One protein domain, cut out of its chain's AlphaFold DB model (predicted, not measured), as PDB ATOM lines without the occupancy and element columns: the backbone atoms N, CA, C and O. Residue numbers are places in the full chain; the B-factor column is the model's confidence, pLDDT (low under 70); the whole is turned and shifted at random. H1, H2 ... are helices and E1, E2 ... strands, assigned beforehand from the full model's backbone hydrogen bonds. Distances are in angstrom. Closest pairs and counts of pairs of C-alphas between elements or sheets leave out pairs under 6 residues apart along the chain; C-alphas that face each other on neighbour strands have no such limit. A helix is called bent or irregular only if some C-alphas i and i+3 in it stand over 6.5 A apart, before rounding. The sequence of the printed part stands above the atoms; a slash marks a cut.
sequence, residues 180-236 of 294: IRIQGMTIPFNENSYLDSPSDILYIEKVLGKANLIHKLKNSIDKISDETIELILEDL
ATOM      1  N   ILE A 180     293.711 296.385 304.149       88.94
ATOM      2  CA  ILE A 180     292.878 295.408 304.836       88.94
ATOM      3  C   ILE A 180     292.855 294.112 304.036       88.94
ATOM      4  O   ILE A 180     292.774 294.134 302.805       88.94
ATOM      5  N   ARG A 181     292.932 292.973 304.727       89.12
ATOM      6  CA  ARG A 181     292.868 291.655 304.093       89.12
ATOM      7  C   ARG A 181     291.560 290.951 304.423       89.12
ATOM      8  O   ARG A 181     291.313 290.695 305.592       89.12
ATOM      9  N   ILE A 182     290.749 290.649 303.411       88.69
ATOM     10  CA  ILE A 182     289.427 290.017 303.551       88.69
ATOM     11  C   ILE A 182     289.289 288.904 302.515       88.69
ATOM     12  O   ILE A 182     289.303 289.175 301.314       88.69
ATOM     13  N   GLN A 183     289.083 287.664 302.955       87.00
ATOM     14  CA  GLN A 183     288.858 286.497 302.092       87.00
ATOM     15  C   GLN A 183     289.919 286.344 300.988       87.00
ATOM     16  O   GLN A 183     289.606 286.122 299.816       87.00
ATOM     17  N   GLY A 184     291.186 286.533 301.352       85.12
ATOM     18  CA  GLY A 184     292.346 286.497 300.467       85.12
ATOM     19  C   GLY A 184     292.584 287.781 299.666       85.12
ATOM     20  O   GLY A 184     293.664 287.927 299.093       85.12
ATOM     21  N   MET A 185     291.637 288.721 299.644       88.31
ATOM     22  CA  MET A 185     291.766 289.996 298.937       88.31
ATOM     23  C   MET A 185     292.534 290.992 299.794       88.31
ATOM     24  O   MET A 185     292.215 291.160 300.966       88.31
ATOM     25  N   THR A 186     293.514 291.677 299.209       89.00
ATOM     26  CA  THR A 186     294.161 292.835 299.841       89.00
ATOM     27  C   THR A 186     293.560 294.092 299.241       89.00
ATOM     28  O   THR A 186     293.691 294.320 298.041       89.00
ATOM     29  N   ILE A 187     292.884 294.882 300.069       90.25
ATOM     30  CA  ILE A 187     292.177 296.092 299.656       90.25
ATOM     31  C   ILE A 187     292.895 297.288 300.298       90.25
ATOM     32  O   ILE A 187     293.107 297.282 301.511       90.25
ATOM     33  N   PRO A 188     293.302 298.309 299.529       90.00
ATOM     34  CA  PRO A 188     293.768 299.578 300.073       90.00
ATOM     35  C   PRO A 188     292.735 300.202 301.017       90.00
ATOM     36  O   PRO A 188     291.542 300.248 300.711       90.00
ATOM     37  N   PHE A 189     293.206 300.705 302.151       87.75
ATOM     38  CA  PHE A 189     292.416 301.405 303.152       87.75
ATOM     39  C   PHE A 189     292.979 302.809 303.347       87.75
ATOM     40  O   PHE A 189     294.145 302.973 303.712       87.75
ATOM     41  N   ASN A 190     292.128 303.807 303.135       85.88
ATOM     42  CA  ASN A 190     292.412 305.174 303.528       85.88
ATOM     43  C   ASN A 190     291.618 305.477 304.794       85.88
ATOM     44  O   ASN A 190     290.416 305.197 304.840       85.88
ATOM     45  N   GLU A 191     292.279 306.082 305.784       81.44
ATOM     46  CA  GLU A 191     291.570 306.750 306.876       81.44
ATOM     47  C   GLU A 191     290.536 307.695 306.264       81.44
ATOM     48  O   GLU A 191     290.803 308.396 305.279       81.44
ATOM     49  N   ASN A 192     289.318 307.610 306.772       83.75
ATOM     50  CA  ASN A 192     288.162 308.216 306.146       83.75
ATOM     51  C   ASN A 192     287.178 308.662 307.228       83.75
ATOM     52  O   ASN A 192     287.335 308.337 308.401       83.75
ATOM     53  N   SER A 193     286.161 309.421 306.841       84.25
ATOM     54  CA  SER A 193     285.223 310.060 307.769       84.25
ATOM     55  C   SER A 193     284.293 309.065 308.486       84.25
ATOM     56  O   SER A 193     283.466 309.481 309.298       84.25
ATOM     57  N   TYR A 194     284.370 307.774 308.150       83.50
ATOM     58  CA  TYR A 194     283.480 306.723 308.645       83.50
ATOM     59  C   TYR A 194     284.177 305.657 309.481       83.50
ATOM     60  O   TYR A 194     283.566 305.129 310.411       83.50
ATOM     61  N   LEU A 195     285.395 305.288 309.088       85.06
ATOM     62  CA  LEU A 195     286.184 304.204 309.655       85.06
ATOM     63  C   LEU A 195     287.549 304.767 310.056       85.06
ATOM     64  O   LEU A 195     288.323 305.184 309.189       85.06
ATOM     65  N   ASP A 196     287.842 304.723 311.352       80.19
ATOM     66  CA  ASP A 196     289.109 305.197 311.915       80.19
ATOM     67  C   ASP A 196     290.238 304.185 311.638       80.19
ATOM     68  O   ASP A 196     291.416 304.534 311.560       80.19
ATOM     69  N   SER A 197     289.886 302.905 311.479       83.00
ATOM     70  CA  SER A 197     290.819 301.801 311.252       83.00
ATOM     71  C   SER A 197     290.255 300.729 310.310       83.00
ATOM     72  O   SER A 197     289.034 300.573 310.200       83.00
ATOM     73  N   PRO A 198     291.110 299.902 309.675       85.12
ATOM     74  CA  PRO A 198     290.657 298.754 308.893       85.12
ATOM     75  C   PRO A 198     289.703 297.809 309.632       85.12
ATOM     76  O   PRO A 198     288.737 297.323 309.042       85.12
ATOM     77  N   SER A 199     289.913 297.552 310.929       83.12
ATOM     78  CA  SER A 199     289.019 296.662 311.695       83.12
ATOM     79  C   SER A 199     287.583 297.157 311.786       83.12
ATOM     80  O   SER A 199     286.681 296.342 311.996       83.12
ATOM     81  N   ASP A 200     287.348 298.453 311.591       84.56
ATOM     82  CA  ASP A 200     286.008 299.028 311.677       84.56
ATOM     83  C   ASP A 200     285.094 298.523 310.550       84.56
ATOM     84  O   ASP A 200     283.870 298.650 310.626       84.56
ATOM     85  N   ILE A 201     285.649 297.830 309.547       87.81
ATOM     86  CA  ILE A 201     284.861 297.089 308.559       87.81
ATOM     87  C   ILE A 201     283.898 296.079 309.206       87.81
ATOM     88  O   ILE A 201     282.841 295.791 308.644       87.81
ATOM     89  N   LEU A 202     284.214 295.562 310.401       87.50
ATOM     90  CA  LEU A 202     283.346 294.641 311.146       87.50
ATOM     91  C   LEU A 202     282.026 295.293 311.555       87.50
ATOM     92  O   LEU A 202     281.009 294.620 311.718       87.50
ATOM     93  N   TYR A 203     282.009 296.611 311.714       84.50
ATOM     94  CA  TYR A 203     280.773 297.330 311.961       84.50
ATOM     95  C   TYR A 203     279.914 297.386 310.703       84.50
ATOM     96  O   TYR A 203     278.714 297.136 310.774       84.50
ATOM     97  N   ILE A 204     280.530 297.610 309.541       86.81
ATOM     98  CA  ILE A 204     279.837 297.531 308.252       86.81
ATOM     99  C   ILE A 204     279.294 296.113 308.019       86.81
ATOM    100  O   ILE A 204     278.157 295.961 307.570       86.81
ATOM    101  N   GLU A 205     280.051 295.077 308.398       89.25
ATOM    102  CA  GLU A 205     279.579 293.688 308.379       89.25
ATOM    103  C   GLU A 205     278.304 293.516 309.213       89.25
ATOM    104  O   GLU A 205     277.354 292.899 308.738       89.25
ATOM    105  N   LYS A 206     278.244 294.081 310.425       85.12
ATOM    106  CA  LYS A 206     277.044 293.993 311.276       85.12
ATOM    107  C   LYS A 206     275.822 294.660 310.651       85.12
ATOM    108  O   LYS A 206     274.710 294.182 310.852       85.12
ATOM    109  N   VAL A 207     276.015 295.743 309.897       83.25
ATOM    110  CA  VAL A 207     274.916 296.464 309.237       83.25
ATOM    111  C   VAL A 207     274.427 295.722 307.988       83.25
ATOM    112  O   VAL A 207     273.221 295.574 307.793       83.25
ATOM    113  N   LEU A 208     275.339 295.265 307.128       85.62
ATOM    114  CA  LEU A 208     274.990 294.658 305.836       85.62
ATOM    115  C   LEU A 208     274.778 293.145 305.880       85.62
ATOM    116  O   LEU A 208     274.115 292.582 305.001       85.62
ATOM    117  N   GLY A 209     275.392 292.483 306.851       87.81
ATOM    118  CA  GLY A 209     275.657 291.055 306.833       87.81
ATOM    119  C   GLY A 209     276.872 290.695 305.971       87.81
ATOM    120  O   GLY A 209     277.134 291.284 304.915       87.81
ATOM    121  N   LYS A 210     277.578 289.644 306.399       89.88
ATOM    122  CA  LYS A 210     278.778 289.087 305.759       89.88
ATOM    123  C   LYS A 210     278.651 288.915 304.242       89.88
ATOM    124  O   LYS A 210     279.498 289.389 303.490       89.88
ATOM    125  N   ALA A 211     277.601 288.228 303.786       88.62
ATOM    126  CA  ALA A 211     277.442 287.859 302.377       88.62
ATOM    127  C   ALA A 211     277.329 289.089 301.462       88.62
ATOM    128  O   ALA A 211     277.978 289.148 300.417       88.62
ATOM    129  N   ASN A 212     276.552 290.090 301.885       89.00
ATOM    130  CA  ASN A 212     276.354 291.321 301.123       89.00
ATOM    131  C   ASN A 212     277.627 292.165 301.083       89.00
ATOM    132  O   ASN A 212     277.992 292.670 300.021       89.00
ATOM    133  N   LEU A 213     278.320 292.284 302.219       90.81
ATOM    134  CA  LEU A 213     279.578 293.017 302.283       90.81
ATOM    135  C   LEU A 213     280.642 292.366 301.390       90.81
ATOM    136  O   LEU A 213     281.222 293.051 300.553       90.81
ATOM    137  N   ILE A 214     280.839 291.046 301.472       90.38
ATOM    138  CA  ILE A 214     281.794 290.335 300.601       90.38
ATOM    139  C   ILE A 214     281.432 290.506 299.123       90.38
ATOM    140  O   ILE A 214     282.318 290.746 298.304       90.38
ATOM    141  N   HIS A 215     280.150 290.391 298.766       89.75
ATOM    142  CA  HIS A 215     279.703 290.582 297.387       89.75
ATOM    143  C   HIS A 215     280.051 291.985 296.867       89.75
ATOM    144  O   HIS A 215     280.591 292.114 295.768       89.75
ATOM    145  N   LYS A 216     279.791 293.030 297.664       88.88
ATOM    146  CA  LYS A 216     280.150 294.414 297.321       88.88
ATOM    147  C   LYS A 216     281.663 294.589 297.187       88.88
ATOM    148  O   LYS A 216     282.115 295.142 296.188       88.88
ATOM    149  N   LEU A 217     282.430 294.061 298.143       89.69
ATOM    150  CA  LEU A 217     283.890 294.146 298.132       89.69
ATOM    151  C   LEU A 217     284.495 293.494 296.883       89.69
ATOM    152  O   LEU A 217     285.385 294.063 296.269       89.69
ATOM    153  N   LYS A 218     283.977 292.336 296.459       88.31
ATOM    154  CA  LYS A 218     284.483 291.613 295.281       88.31
ATOM    155  C   LYS A 218     284.164 292.283 293.947       88.31
ATOM    156  O   LYS A 218     284.943 292.150 293.009       88.31
ATOM    157  N   ASN A 219     283.011 292.940 293.840       84.12
ATOM    158  CA  ASN A 219     282.455 293.331 292.543       84.12
ATOM    159  C   ASN A 219     282.503 294.834 292.265       84.12
ATOM    160  O   ASN A 219     282.236 295.245 291.136       84.12
ATOM    161  N   SER A 220     282.749 295.666 293.274       78.25
ATOM    162  CA  SER A 220     282.497 297.108 293.146       78.25
ATOM    163  C   SER A 220     283.502 297.988 293.877       78.25
ATOM    164  O   SER A 220     283.357 299.206 293.839       78.25
ATOM    165  N   ILE A 221     284.481 297.397 294.564       82.88
ATOM    166  CA  ILE A 221     285.330 298.117 295.510       82.88
ATOM    167  C   ILE A 221     286.782 297.716 295.298       82.88
ATOM    168  O   ILE A 221     287.193 296.603 295.608       82.88
ATOM    169  N   ASP A 222     287.562 298.657 294.790       86.19
ATOM    170  CA  ASP A 222     289.012 298.554 294.647       86.19
ATOM    171  C   ASP A 222     289.763 299.202 295.819       86.19
ATOM    172  O   ASP A 222     290.940 298.912 296.013       86.19
ATOM    173  N   LYS A 223     289.094 300.050 296.611       90.88
ATOM    174  CA  LYS A 223     289.626 300.710 297.813       90.88
ATOM    175  C   LYS A 223     288.522 301.044 298.823       90.88
ATOM    176  O   LYS A 223     287.393 301.362 298.444       90.88
ATOM    177  N   ILE A 224     288.865 301.061 300.110       90.31
ATOM    178  CA  ILE A 224     287.997 301.580 301.173       90.31
ATOM    179  C   ILE A 224     288.259 303.085 301.344       90.31
ATOM    180  O   ILE A 224     289.333 303.484 301.798       90.31
ATOM    181  N   SER A 225     287.287 303.911 300.944       89.88
ATOM    182  CA  SER A 225     287.277 305.378 301.073       89.88
ATOM    183  C   SER A 225     285.870 305.889 301.400       89.88
ATOM    184  O   SER A 225     284.920 305.104 301.372       89.88
ATOM    185  N   ASP A 226     285.726 307.193 301.667       88.44
ATOM    186  CA  ASP A 226     284.428 307.835 301.930       88.44
ATOM    187  C   ASP A 226     283.387 307.490 300.858       88.44
ATOM    188  O   ASP A 226     282.300 307.018 301.186       88.44
ATOM    189  N   GLU A 227     283.740 307.639 299.578       88.25
ATOM    190  CA  GLU A 227     282.820 307.384 298.462       88.25
ATOM    191  C   GLU A 227     282.362 305.923 298.442       88.25
ATOM    192  O   GLU A 227     281.192 305.617 298.220       88.25
ATOM    193  N   THR A 228     283.286 305.004 298.711       89.25
ATOM    194  CA  THR A 228     282.985 303.577 298.733       89.25
ATOM    195  C   THR A 228     282.083 303.211 299.909       89.25
ATOM    196  O   THR A 228     281.138 302.442 299.736       89.25
ATOM    197  N   ILE A 229     282.330 303.764 301.099       88.19
ATOM    198  CA  ILE A 229     281.480 303.525 302.271       88.19
ATOM    199  C   ILE A 229     280.079 304.108 302.055       88.19
ATOM    200  O   ILE A 229     279.091 303.443 302.375       88.19
ATOM    201  N   GLU A 230     279.963 305.289 301.449       86.62
ATOM    202  CA  GLU A 230     278.671 305.861 301.057       86.62
ATOM    203  C   GLU A 230     277.908 304.921 300.114       86.62
ATOM    204  O   GLU A 230     276.786 304.529 300.435       86.62
ATOM    205  N   LEU A 231     278.539 304.449 299.034       86.00
ATOM    206  CA  LEU A 231     277.936 303.504 298.080       86.00
ATOM    207  C   LEU A 231     277.531 302.166 298.723       86.00
ATOM    208  O   LEU A 231     276.532 301.542 298.354       86.00
ATOM    209  N   ILE A 232     278.312 301.681 299.688       86.62
ATOM    210  CA  ILE A 232     277.990 300.465 300.441       86.62
ATOM    211  C   ILE A 232     276.681 300.649 301.216       86.62
ATOM    212  O   ILE A 232     275.857 299.730 301.240       86.62
ATOM    213  N   LEU A 233     276.506 301.816 301.834       83.25
ATOM    214  CA  LEU A 233     275.430 302.101 302.776       83.25
ATOM    215  C   LEU A 233     274.172 302.686 302.130       83.25
ATOM    216  O   LEU A 233     273.093 302.515 302.688       83.25
ATOM    217  N   GLU A 234     274.269 303.356 300.983       78.19
ATOM    218  CA  GLU A 234     273.105 303.898 300.263       78.19
ATOM    219  C   GLU A 234     272.132 302.808 299.799       78.19
ATOM    220  O   GLU A 234     270.922 303.033 299.765       78.19
ATOM    221  N   ASP A 235     272.634 301.599 299.545       74.81
ATOM    222  CA  ASP A 235     271.809 300.442 299.179       74.81
ATOM    223  C   ASP A 235     270.956 299.907 300.341       74.81
ATOM    224  O   ASP A 235     270.077 299.058 300.151       74.81
ATOM    225  N   LEU A 236     271.188 300.385 301.565       78.38
ATOM    226  CA  LEU A 236     270.360 300.032 302.706       78.38
ATOM    227  C   LEU A 236     269.046 300.808 302.649       78.38
ATOM    228  O   LEU A 236     268.987 302.007 302.917       78.38
TER     229      LEU A 236
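What this domain is: This is residues 180 to 236 of the 294 residues of an uncharacterized protein of Arenibacter sp. P308M17 (UniProt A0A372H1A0). Three short helices are set loosely round a small core, H1 and H3 as two sides running roughly alike and H2 crossing between them, with a small two-stranded hairpin, E1 and E2, at one end near the beginning of H1. The printed part has 57 residues with elements in the order E1, E2, H1, H2, H3; the sheet E1 - E2 is antiparallel and the class is mostly helix. The whole is compact, with a radius of gyration of the C-alphas of 10.1 A, and spans 25 by 23 by 18 A.

How they stand to each other: E1, residues 180 to 182, and E2, residues 185 to 188, form an antiparallel hairpin at 154 degrees; N 180 and O 187 are 2.9 A apart and N 187 and O 180 are 2.8 A apart, within hydrogen-bond range. The closest C-alphas of E1 and H1, residues 198 to 208, are those of Ile 180 and Pro 198, 5.7 A apart. H1 and H2, residues 210 to 220, are close but not clearly touching, closest at the C-alphas of Glu 205 and Leu 213, 6.1 A. They run opposite ways at a steep tilt of 69 degrees, only just short of about perpendicular. H2 and H3, residues 226 to 234, are close but not clearly touching, with the C-alphas of Lys 216 and Ile 232 closest at 7.1 A, opposite ways at a steep tilt of 53 degrees. H1 and H3 are near each other, with 7 pairs of C-alphas within 10 A. E2 and H3 are apart. Every O i to N i+4 pair is within hydrogen-bond range in H2 and H3, and 4 of 7 are in H1.

Where its parts are: E1 begins at C-alpha 180, (292.878, 295.408, 304.836). H1 is 16.5 A long, H2 15.4 A and H3 12.1 A, ending at C-alpha 234, (273.105, 303.898, 300.263). H1 is neither bent nor irregular, but only just: C-alphas 199 and 202 are 6.0 A apart.

The domain as a whole: The two C-alphas farthest apart are those of Gly 184 and Glu 234, 25.9 A. The printed part has no cut and no long link; E2 to H1 is short, the others tight. The mean pLDDT of the printed part is 86.3, and no printed residue is under 70.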